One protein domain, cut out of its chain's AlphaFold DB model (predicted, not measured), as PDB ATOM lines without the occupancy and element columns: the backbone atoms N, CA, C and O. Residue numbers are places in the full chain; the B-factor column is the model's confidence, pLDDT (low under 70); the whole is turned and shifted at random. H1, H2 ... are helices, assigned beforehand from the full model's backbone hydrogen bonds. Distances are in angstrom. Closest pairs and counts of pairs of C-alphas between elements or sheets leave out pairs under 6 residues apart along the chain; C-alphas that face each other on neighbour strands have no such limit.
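This is residues 8 to 62 of the 63 residues of an uncharacterized protein of Mesorhizobium sp. L-8-3 (UniProt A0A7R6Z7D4). Picture an open, flat hook with no packed core: the long helix H3 makes one arm, an outstretched link, residues 32 to 40, leads from it to the short helix H2, and H1 turns off from H2 at a corner to make the other arm. H3 touches no helix, and the space between the two arms is empty. The printed part has 55 residues with three named helices, in the order H1, H2, H3 along the chain, and no named strand; the class is all helix. The whole is extended, with a radius of gyration of the C-alphas of 20.0 A, and the C-alphas span 56 by 30 by 14 A along their three main axes.

Look first at H3, residues 41 to 60, which touches no helix. Going back along the chain from Leu 41, you cross a short link of nine residues and reach H2, residues 23 to 31. H2 and H3 are apart, with no C-alpha of the one within 8 A of the other. Before H2, across a tight link of two residues, comes H1, residues 8 to 20. H1 and H2 are close but not clearly touching, with 2 pairs of C-alphas within 8 A; their closest C-alphas, those of Ile 20 and Lys 26, are 6.6 A apart. Their lines stand about perpendicular, at 74 degrees, and their centres are 17.5 A apart. H1 and H3 are apart. Check the backbones of H1, H2 and H3: in each of them every O i to N i+4 pair is within hydrogen-bond range.

Find C-alpha 41 at (212.039, 214.126, 226.983); from there H3, the longest helix with 20 residues, runs 28.6 A to C-alpha 60 at (218.115, 215.524, 254.908). H2 runs from Ala 23 to Ala 31, 12.2 A from first to last C-alpha. For H1, start at C-alpha 8, at (192.541, 186.658, 232.833), and go 18.3 A to the C-alpha of Ile 20.

The two C-alphas farthest apart are those of Ala 23 and Arg 62, at 57.0 A, while the first and last printed C-alphas, those of Gln 8 and Arg 62, are 49.3 A apart. Residues 8 to 19, 21 to 27 and 30 to 62 stand free. The printed part has no cut, and neither link is long. In the B-factor column the mean pLDDT of the printed part is 83.7; seven residues are under 70, namely 8 to 9, 34 to 37 and 62.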
ATOM      1  N   GLN A   8     193.038 185.283 232.755       60.03
ATOM      2  CA  GLN A   8     192.541 186.658 232.833       60.03
ATOM      3  C   GLN A   8     193.405 187.672 232.069       60.03
ATOM      4  O   GLN A   8     192.841 188.434 231.281       60.03
ATOM      5  N   PRO A   9     194.749 187.687 232.204       61.81
ATOM      6  CA  PRO A   9     195.559 188.696 231.522       61.81
ATOM      7  C   PRO A   9     195.465 188.582 229.993       61.81
ATOM      8  O   PRO A   9     195.335 189.593 229.309       61.81
ATOM      9  N   THR A  10     195.406 187.365 229.444       73.31
ATOM     10  CA  THR A  10     195.284 187.131 227.994       73.31
ATOM     11  C   THR A  10     193.945 187.614 227.428       73.31
ATOM     12  O   THR A  10     193.912 188.236 226.361       73.31
ATOM     13  N   ARG A  11     192.843 187.394 228.158       80.88
ATOM     14  CA  ARG A  11     191.499 187.874 227.792       80.88
ATOM     15  C   ARG A  11     191.394 189.393 227.849       80.88
ATOM     16  O   ARG A  11     190.862 189.994 226.916       80.88
ATOM     17  N   ILE A  12     191.947 190.014 228.889       82.00
ATOM     18  CA  ILE A  12     191.958 191.473 229.042       82.00
ATOM     19  C   ILE A  12     192.773 192.113 227.914       82.00
ATOM     20  O   ILE A  12     192.274 193.007 227.233       82.00
ATOM     21  N   SER A  13     193.975 191.607 227.618       79.81
ATOM     22  CA  SER A  13     194.780 192.112 226.498       79.81
ATOM     23  C   SER A  13     194.075 191.958 225.147       79.81
ATOM     24  O   SER A  13     194.145 192.853 224.306       79.81
ATOM     25  N   ALA A  14     193.377 190.841 224.914       85.94
ATOM     26  CA  ALA A  14     192.596 190.643 223.693       85.94
ATOM     27  C   ALA A  14     191.431 191.641 223.582       85.94
ATOM     28  O   ALA A  14     191.189 192.193 222.508       85.94
ATOM     29  N   GLN A  15     190.745 191.920 224.692       86.44
ATOM     30  CA  GLN A  15     189.646 192.881 224.735       86.44
ATOM     31  C   GLN A  15     190.127 194.323 224.530       86.44
ATOM     32  O   GLN A  15     189.510 195.054 223.757       86.44
ATOM     33  N   ILE A  16     191.254 194.701 225.136       83.50
ATOM     34  CA  ILE A  16     191.895 196.006 224.930       83.50
ATOM     35  C   ILE A  16     192.261 196.186 223.452       83.50
ATOM     36  O   ILE A  16     191.888 197.185 222.843       83.50
ATOM     37  N   ARG A  17     192.904 195.186 222.830       82.62
ATOM     38  CA  ARG A  17     193.221 195.217 221.389       82.62
ATOM     39  C   ARG A  17     191.970 195.368 220.522       82.62
ATOM     40  O   ARG A  17     191.981 196.141 219.566       82.62
ATOM     41  N   ARG A  18     190.877 194.676 220.868       87.44
ATOM     42  CA  ARG A  18     189.593 194.788 220.158       87.44
ATOM     43  C   ARG A  18     189.002 196.194 220.268       87.44
ATOM     44  O   ARG A  18     188.539 196.727 219.266       87.44
ATOM     45  N   GLN A  19     189.027 196.788 221.461       85.81
ATOM     46  CA  GLN A  19     188.500 198.133 221.706       85.81
ATOM     47  C   GLN A  19     189.340 199.210 221.013       85.81
ATOM     48  O   GLN A  19     188.774 200.083 220.370       85.81
ATOM     49  N   ILE A  20     190.671 199.120 221.056       84.25
ATOM     50  CA  ILE A  20     191.566 200.027 220.313       84.25
ATOM     51  C   ILE A  20     191.330 199.914 218.796       84.25
ATOM     52  O   ILE A  20     191.443 200.891 218.061       84.25
ATOM     53  N   GLY A  21     190.973 198.718 218.320       82.56
ATOM     54  CA  GLY A  21     190.750 198.425 216.909       82.56
ATOM     55  C   GLY A  21     189.453 198.967 216.296       82.56
ATOM     56  O   GLY A  21     189.313 198.870 215.069       82.56
ATOM     57  N   THR A  22     188.517 199.506 217.090       92.56
ATOM     58  CA  THR A  22     187.238 200.043 216.586       92.56
ATOM     59  C   THR A  22     187.467 201.278 215.712       92.56
ATOM     60  O   THR A  22     188.453 201.996 215.872       92.56
ATOM     61  N   ALA A  23     186.575 201.534 214.752       86.88
ATOM     62  CA  ALA A  23     186.721 202.662 213.826       86.88
ATOM     63  C   ALA A  23     186.732 204.019 214.554       86.88
ATOM     64  O   ALA A  23     187.519 204.901 214.212       86.88
ATOM     65  N   GLU A  24     185.907 204.148 215.592       88.62
ATOM     66  CA  GLU A  24     185.817 205.341 216.432       88.62
ATOM     67  C   GLU A  24     187.105 205.582 217.225       88.62
ATOM     68  O   GLU A  24     187.696 206.656 217.109       88.62
ATOM     69  N   ASN A  25     187.630 204.561 217.914       84.69
ATOM     70  CA  ASN A  25     188.889 204.696 218.646       84.69
ATOM     71  C   ASN A  25     190.080 204.884 217.712       84.69
ATOM     72  O   ASN A  25     190.959 205.680 218.011       84.69
ATOM     73  N   LYS A  26     190.109 204.237 216.546       84.31
ATOM     74  CA  LYS A  26     191.142 204.498 215.533       84.31
ATOM     75  C   LYS A  26     191.117 205.943 215.049       84.31
ATOM     76  O   LYS A  26     192.179 206.534 214.890       84.31
ATOM     77  N   ARG A  27     189.933 206.511 214.796       86.81
ATOM     78  CA  ARG A  27     189.787 207.914 214.381       86.81
ATOM     79  C   ARG A  27     190.233 208.860 215.495       86.81
ATOM     80  O   ARG A  27     190.980 209.788 215.213       86.81
ATOM     81  N   PHE A  28     189.830 208.586 216.734       83.12
ATOM     82  CA  PHE A  28     190.243 209.348 217.910       83.12
ATOM     83  C   PHE A  28     191.761 209.283 218.133       83.12
ATOM     84  O   PHE A  28     192.412 210.317 218.175       83.12
ATOM     85  N   LEU A  29     192.353 208.086 218.163       79.25
ATOM     86  CA  LEU A  29     193.794 207.879 218.356       79.25
ATOM     87  C   LEU A  29     194.645 208.445 217.207       79.25
ATOM     88  O   LEU A  29     195.774 208.856 217.438       79.25
ATOM     89  N   ARG A  30     194.124 208.480 215.973       78.25
ATOM     90  CA  ARG A  30     194.782 209.161 214.841       78.25
ATOM     91  C   ARG A  30     194.706 210.683 214.935       78.25
ATOM     92  O   ARG A  30     195.568 211.352 214.379       78.25
ATOM     93  N   ALA A  31     193.651 211.204 215.556       81.00
ATOM     94  CA  ALA A  31     193.463 212.631 215.787       81.00
ATOM     95  C   ALA A  31     194.192 213.115 217.048       81.00
ATOM     96  O   ALA A  31     194.459 214.309 217.172       81.00
ATOM     97  N   MET A  32     194.532 212.206 217.967       77.81
ATOM     98  CA  MET A  32     195.458 212.517 219.044       77.81
ATOM     99  C   MET A  32     196.798 212.928 218.430       77.81
ATOM    100  O   MET A  32     197.235 212.291 217.463       77.81
ATOM    101  N   PRO A  33     197.468 213.963 218.975       71.31
ATOM    102  CA  PRO A  33     198.858 214.205 218.636       71.31
ATOM    103  C   PRO A  33     199.565 212.882 218.890       71.31
ATOM    104  O   PRO A  33     199.518 212.363 220.008       71.31
ATOM    105  N   LEU A  34     200.073 212.279 217.810       64.81
ATOM    106  CA  LEU A  34     200.742 210.986 217.848       64.81
ATOM    107  C   LEU A  34     201.657 211.013 219.074       64.81
ATOM    108  O   LEU A  34     202.299 212.044 219.289       64.81
ATOM    109  N   PHE A  35     201.703 209.937 219.862       60.50
ATOM    110  CA  PHE A  35     202.794 209.711 220.808       60.50
ATOM    111  C   PHE A  35     204.090 209.725 219.990       60.50
ATOM    112  O   PHE A  35     204.579 208.696 219.532       60.50
ATOM    113  N   LYS A  36     204.571 210.925 219.676       63.59
ATOM    114  CA  LYS A  36     205.846 211.165 219.053       63.59
ATOM    115  C   LYS A  36     206.813 210.902 220.177       63.59
ATOM    116  O   LYS A  36     206.651 211.434 221.273       63.59
ATOM    117  N   VAL A  37     207.758 210.017 219.902       64.69
ATOM    118  CA  VAL A  37     208.940 209.906 220.739       64.69
ATOM    119  C   VAL A  37     209.549 211.297 220.731       64.69
ATOM    120  O   VAL A  37     210.013 211.758 219.690       64.69
ATOM    121  N   ASP A  38     209.404 211.987 221.851       76.00
ATOM    122  CA  ASP A  38     210.085 213.237 222.098       76.00
ATOM    123  C   ASP A  38     211.528 212.860 222.456       76.00
ATOM    124  O   ASP A  38     211.743 212.216 223.489       76.00
ATOM    125  N   PRO A  39     212.501 213.143 221.573       78.69
ATOM    126  CA  PRO A  39     213.882 212.747 221.797       78.69
ATOM    127  C   PRO A  39     214.534 213.524 222.950       78.69
ATOM    128  O   PRO A  39     215.520 213.038 223.494       78.69
ATOM    129  N   GLU A  40     213.988 214.682 223.336       88.12
ATOM    130  CA  GLU A  40     214.510 215.547 224.407       88.12
ATOM    131  C   GLU A  40     213.873 215.230 225.771       88.12
ATOM    132  O   GLU A  40     214.387 215.606 226.830       88.12
ATOM    133  N   LEU A  41     212.756 214.499 225.768       87.31
ATOM    134  CA  LEU A  41     212.039 214.126 226.983       87.31
ATOM    135  C   LEU A  41     212.886 213.314 227.981       87.31
ATOM    136  O   LEU A  41     212.788 213.611 229.172       87.31
ATOM    137  N   PRO A  42     213.717 212.326 227.578       90.56
ATOM    138  CA  PRO A  42     214.568 211.600 228.523       90.56
ATOM    139  C   PRO A  42     215.542 212.517 229.270       90.56
ATOM    140  O   PRO A  42     215.608 212.462 230.492       90.56
ATOM    141  N   GLU A  43     216.224 213.413 228.552       91.81
ATOM    142  CA  GLU A  43     217.174 214.367 229.139       91.81
ATOM    143  C   GLU A  43     216.470 215.353 230.082       91.81
ATOM    144  O   GLU A  43     216.938 215.622 231.190       91.81
ATOM    145  N   THR A  44     215.290 215.835 229.685       92.06
ATOM    146  CA  THR A  44     214.461 216.710 230.527       92.06
ATOM    147  C   THR A  44     214.039 216.011 231.822       92.06
ATOM    148  O   THR A  44     214.075 216.612 232.898       92.06
ATOM    149  N   LEU A  45     213.641 214.737 231.744       94.00
ATOM    150  CA  LEU A  45     213.263 213.949 232.916       94.00
ATOM    151  C   LEU A  45     214.455 213.703 233.843       94.00
ATOM    152  O   LEU A  45     214.309 213.879 235.053       94.00
ATOM    153  N   ASP A  46     215.618 213.356 233.294       93.25
ATOM    154  CA  ASP A  46     216.839 213.155 234.076       93.25
ATOM    155  C   ASP A  46     217.221 214.430 234.838       93.25
ATOM    156  O   ASP A  46     217.489 214.372 236.037       93.25
ATOM    157  N   HIS A  47     217.137 215.600 234.197       96.44
ATOM    158  CA  HIS A  47     217.374 216.884 234.859       96.44
ATOM    159  C   HIS A  47     216.426 217.142 236.035       96.44
ATOM    160  O   HIS A  47     216.873 217.559 237.108       96.44
ATOM    161  N   LEU A  48     215.129 216.883 235.861       96.50
ATOM    162  CA  LEU A  48     214.132 217.075 236.918       96.50
ATOM    163  C   LEU A  48     214.350 216.116 238.096       96.50
ATOM    164  O   LEU A  48     214.212 216.510 239.256       96.50
ATOM    165  N   LEU A  49     214.708 214.862 237.812       97.56
ATOM    166  CA  LEU A  49     215.053 213.881 238.840       97.56
ATOM    167  C   LEU A  49     216.306 214.307 239.615       97.56
ATOM    168  O   LEU A  49     216.315 214.254 240.845       97.56
ATOM    169  N   ASP A  50     217.314 214.826 238.921       96.25
ATOM    170  CA  ASP A  50     218.530 215.377 239.521       96.25
ATOM    171  C   ASP A  50     218.236 216.537 240.486       96.25
ATOM    172  O   ASP A  50     218.834 216.653 241.565       96.25
ATOM    173  N   GLU A  51     217.309 217.420 240.114       96.81
ATOM    174  CA  GLU A  51     216.872 218.522 240.971       96.81
ATOM    175  C   GLU A  51     216.151 218.030 242.226       96.81
ATOM    176  O   GLU A  51     216.432 218.523 243.329       96.81
ATOM    177  N   LEU A  52     215.274 217.032 242.085       96.88
ATOM    178  CA  LEU A  52     214.582 216.401 243.209       96.88
ATOM    179  C   LEU A  52     215.570 215.753 244.182       96.88
ATOM    180  O   LEU A  52     215.503 216.005 245.388       96.88
ATOM    181  N   ASP A  53     216.548 215.015 243.666       92.88
ATOM    182  CA  ASP A  53     217.612 214.387 244.448       92.88
ATOM    183  C   ASP A  53     218.421 215.413 245.253       92.88
ATOM    184  O   ASP A  53     218.736 215.225 246.436       92.88
ATOM    185  N   ARG A  54     218.767 216.542 244.623       93.88
ATOM    186  CA  ARG A  54     219.480 217.646 245.284       93.88
ATOM    187  C   ARG A  54     218.619 218.283 246.370       93.88
ATOM    188  O   ARG A  54     219.132 218.583 247.453       93.88
ATOM    189  N   ALA A  55     217.333 218.493 246.104       94.81
ATOM    190  CA  ALA A  55     216.394 219.034 247.080       94.81
ATOM    191  C   ALA A  55     216.235 218.093 248.286       94.81
ATOM    192  O   ALA A  55     216.288 218.547 249.433       94.81
ATOM    193  N   GLU A  56     216.137 216.786 248.053       92.38
ATOM    194  CA  GLU A  56     216.031 215.792 249.117       92.38
ATOM    195  C   GLU A  56     217.307 215.729 249.962       92.38
ATOM    196  O   GLU A  56     217.241 215.780 251.194       92.38
ATOM    197  N   LYS A  57     218.486 215.716 249.330       91.69
ATOM    198  CA  LYS A  57     219.776 215.772 250.038       91.69
ATOM    199  C   LYS A  57     219.886 217.029 250.903       91.69
ATOM    200  O   LYS A  57     220.322 216.946 252.051       91.69
ATOM    201  N   ARG A  58     219.451 218.193 250.404       91.38
ATOM    202  CA  ARG A  58     219.404 219.442 251.191       91.38
ATOM    203  C   ARG A  58     218.449 219.338 252.377       91.38
ATOM    204  O   ARG A  58     218.798 219.799 253.460       91.38
ATOM    205  N   LYS A  59     217.273 218.730 252.193       88.38
ATOM    206  CA  LYS A  59     216.296 218.509 253.269       88.38
ATOM    207  C   LYS A  59     216.859 217.592 254.356       88.38
ATOM    208  O   LYS A  59     216.777 217.936 255.527       88.38
ATOM    209  N   ARG A  60     217.494 216.479 253.973       81.88
ATOM    210  CA  ARG A  60     218.115 215.524 254.908       81.88
ATOM    211  C   ARG A  60     219.261 216.135 255.714       81.88
ATOM    212  O   ARG A  60     219.405 215.810 256.875       81.88
ATOM    213  N   ARG A  61     220.050 217.042 255.126       72.25
ATOM    214  CA  ARG A  61     221.139 217.757 255.830       72.25
ATOM    215  C   ARG A  61     220.654 218.833 256.809       72.25
ATOM    216  O   ARG A  61     221.470 219.378 257.544       72.25
ATOM    217  N   ARG A  62     219.375 219.207 256.745       66.38
ATOM    218  CA  ARG A  62     218.738 220.199 257.624       66.38
ATOM    219  C   ARG A  62     217.926 219.563 258.756       66.38
ATOM    220  O   ARG A  62     217.425 220.307 259.595       66.38
TER     221      ARG A  62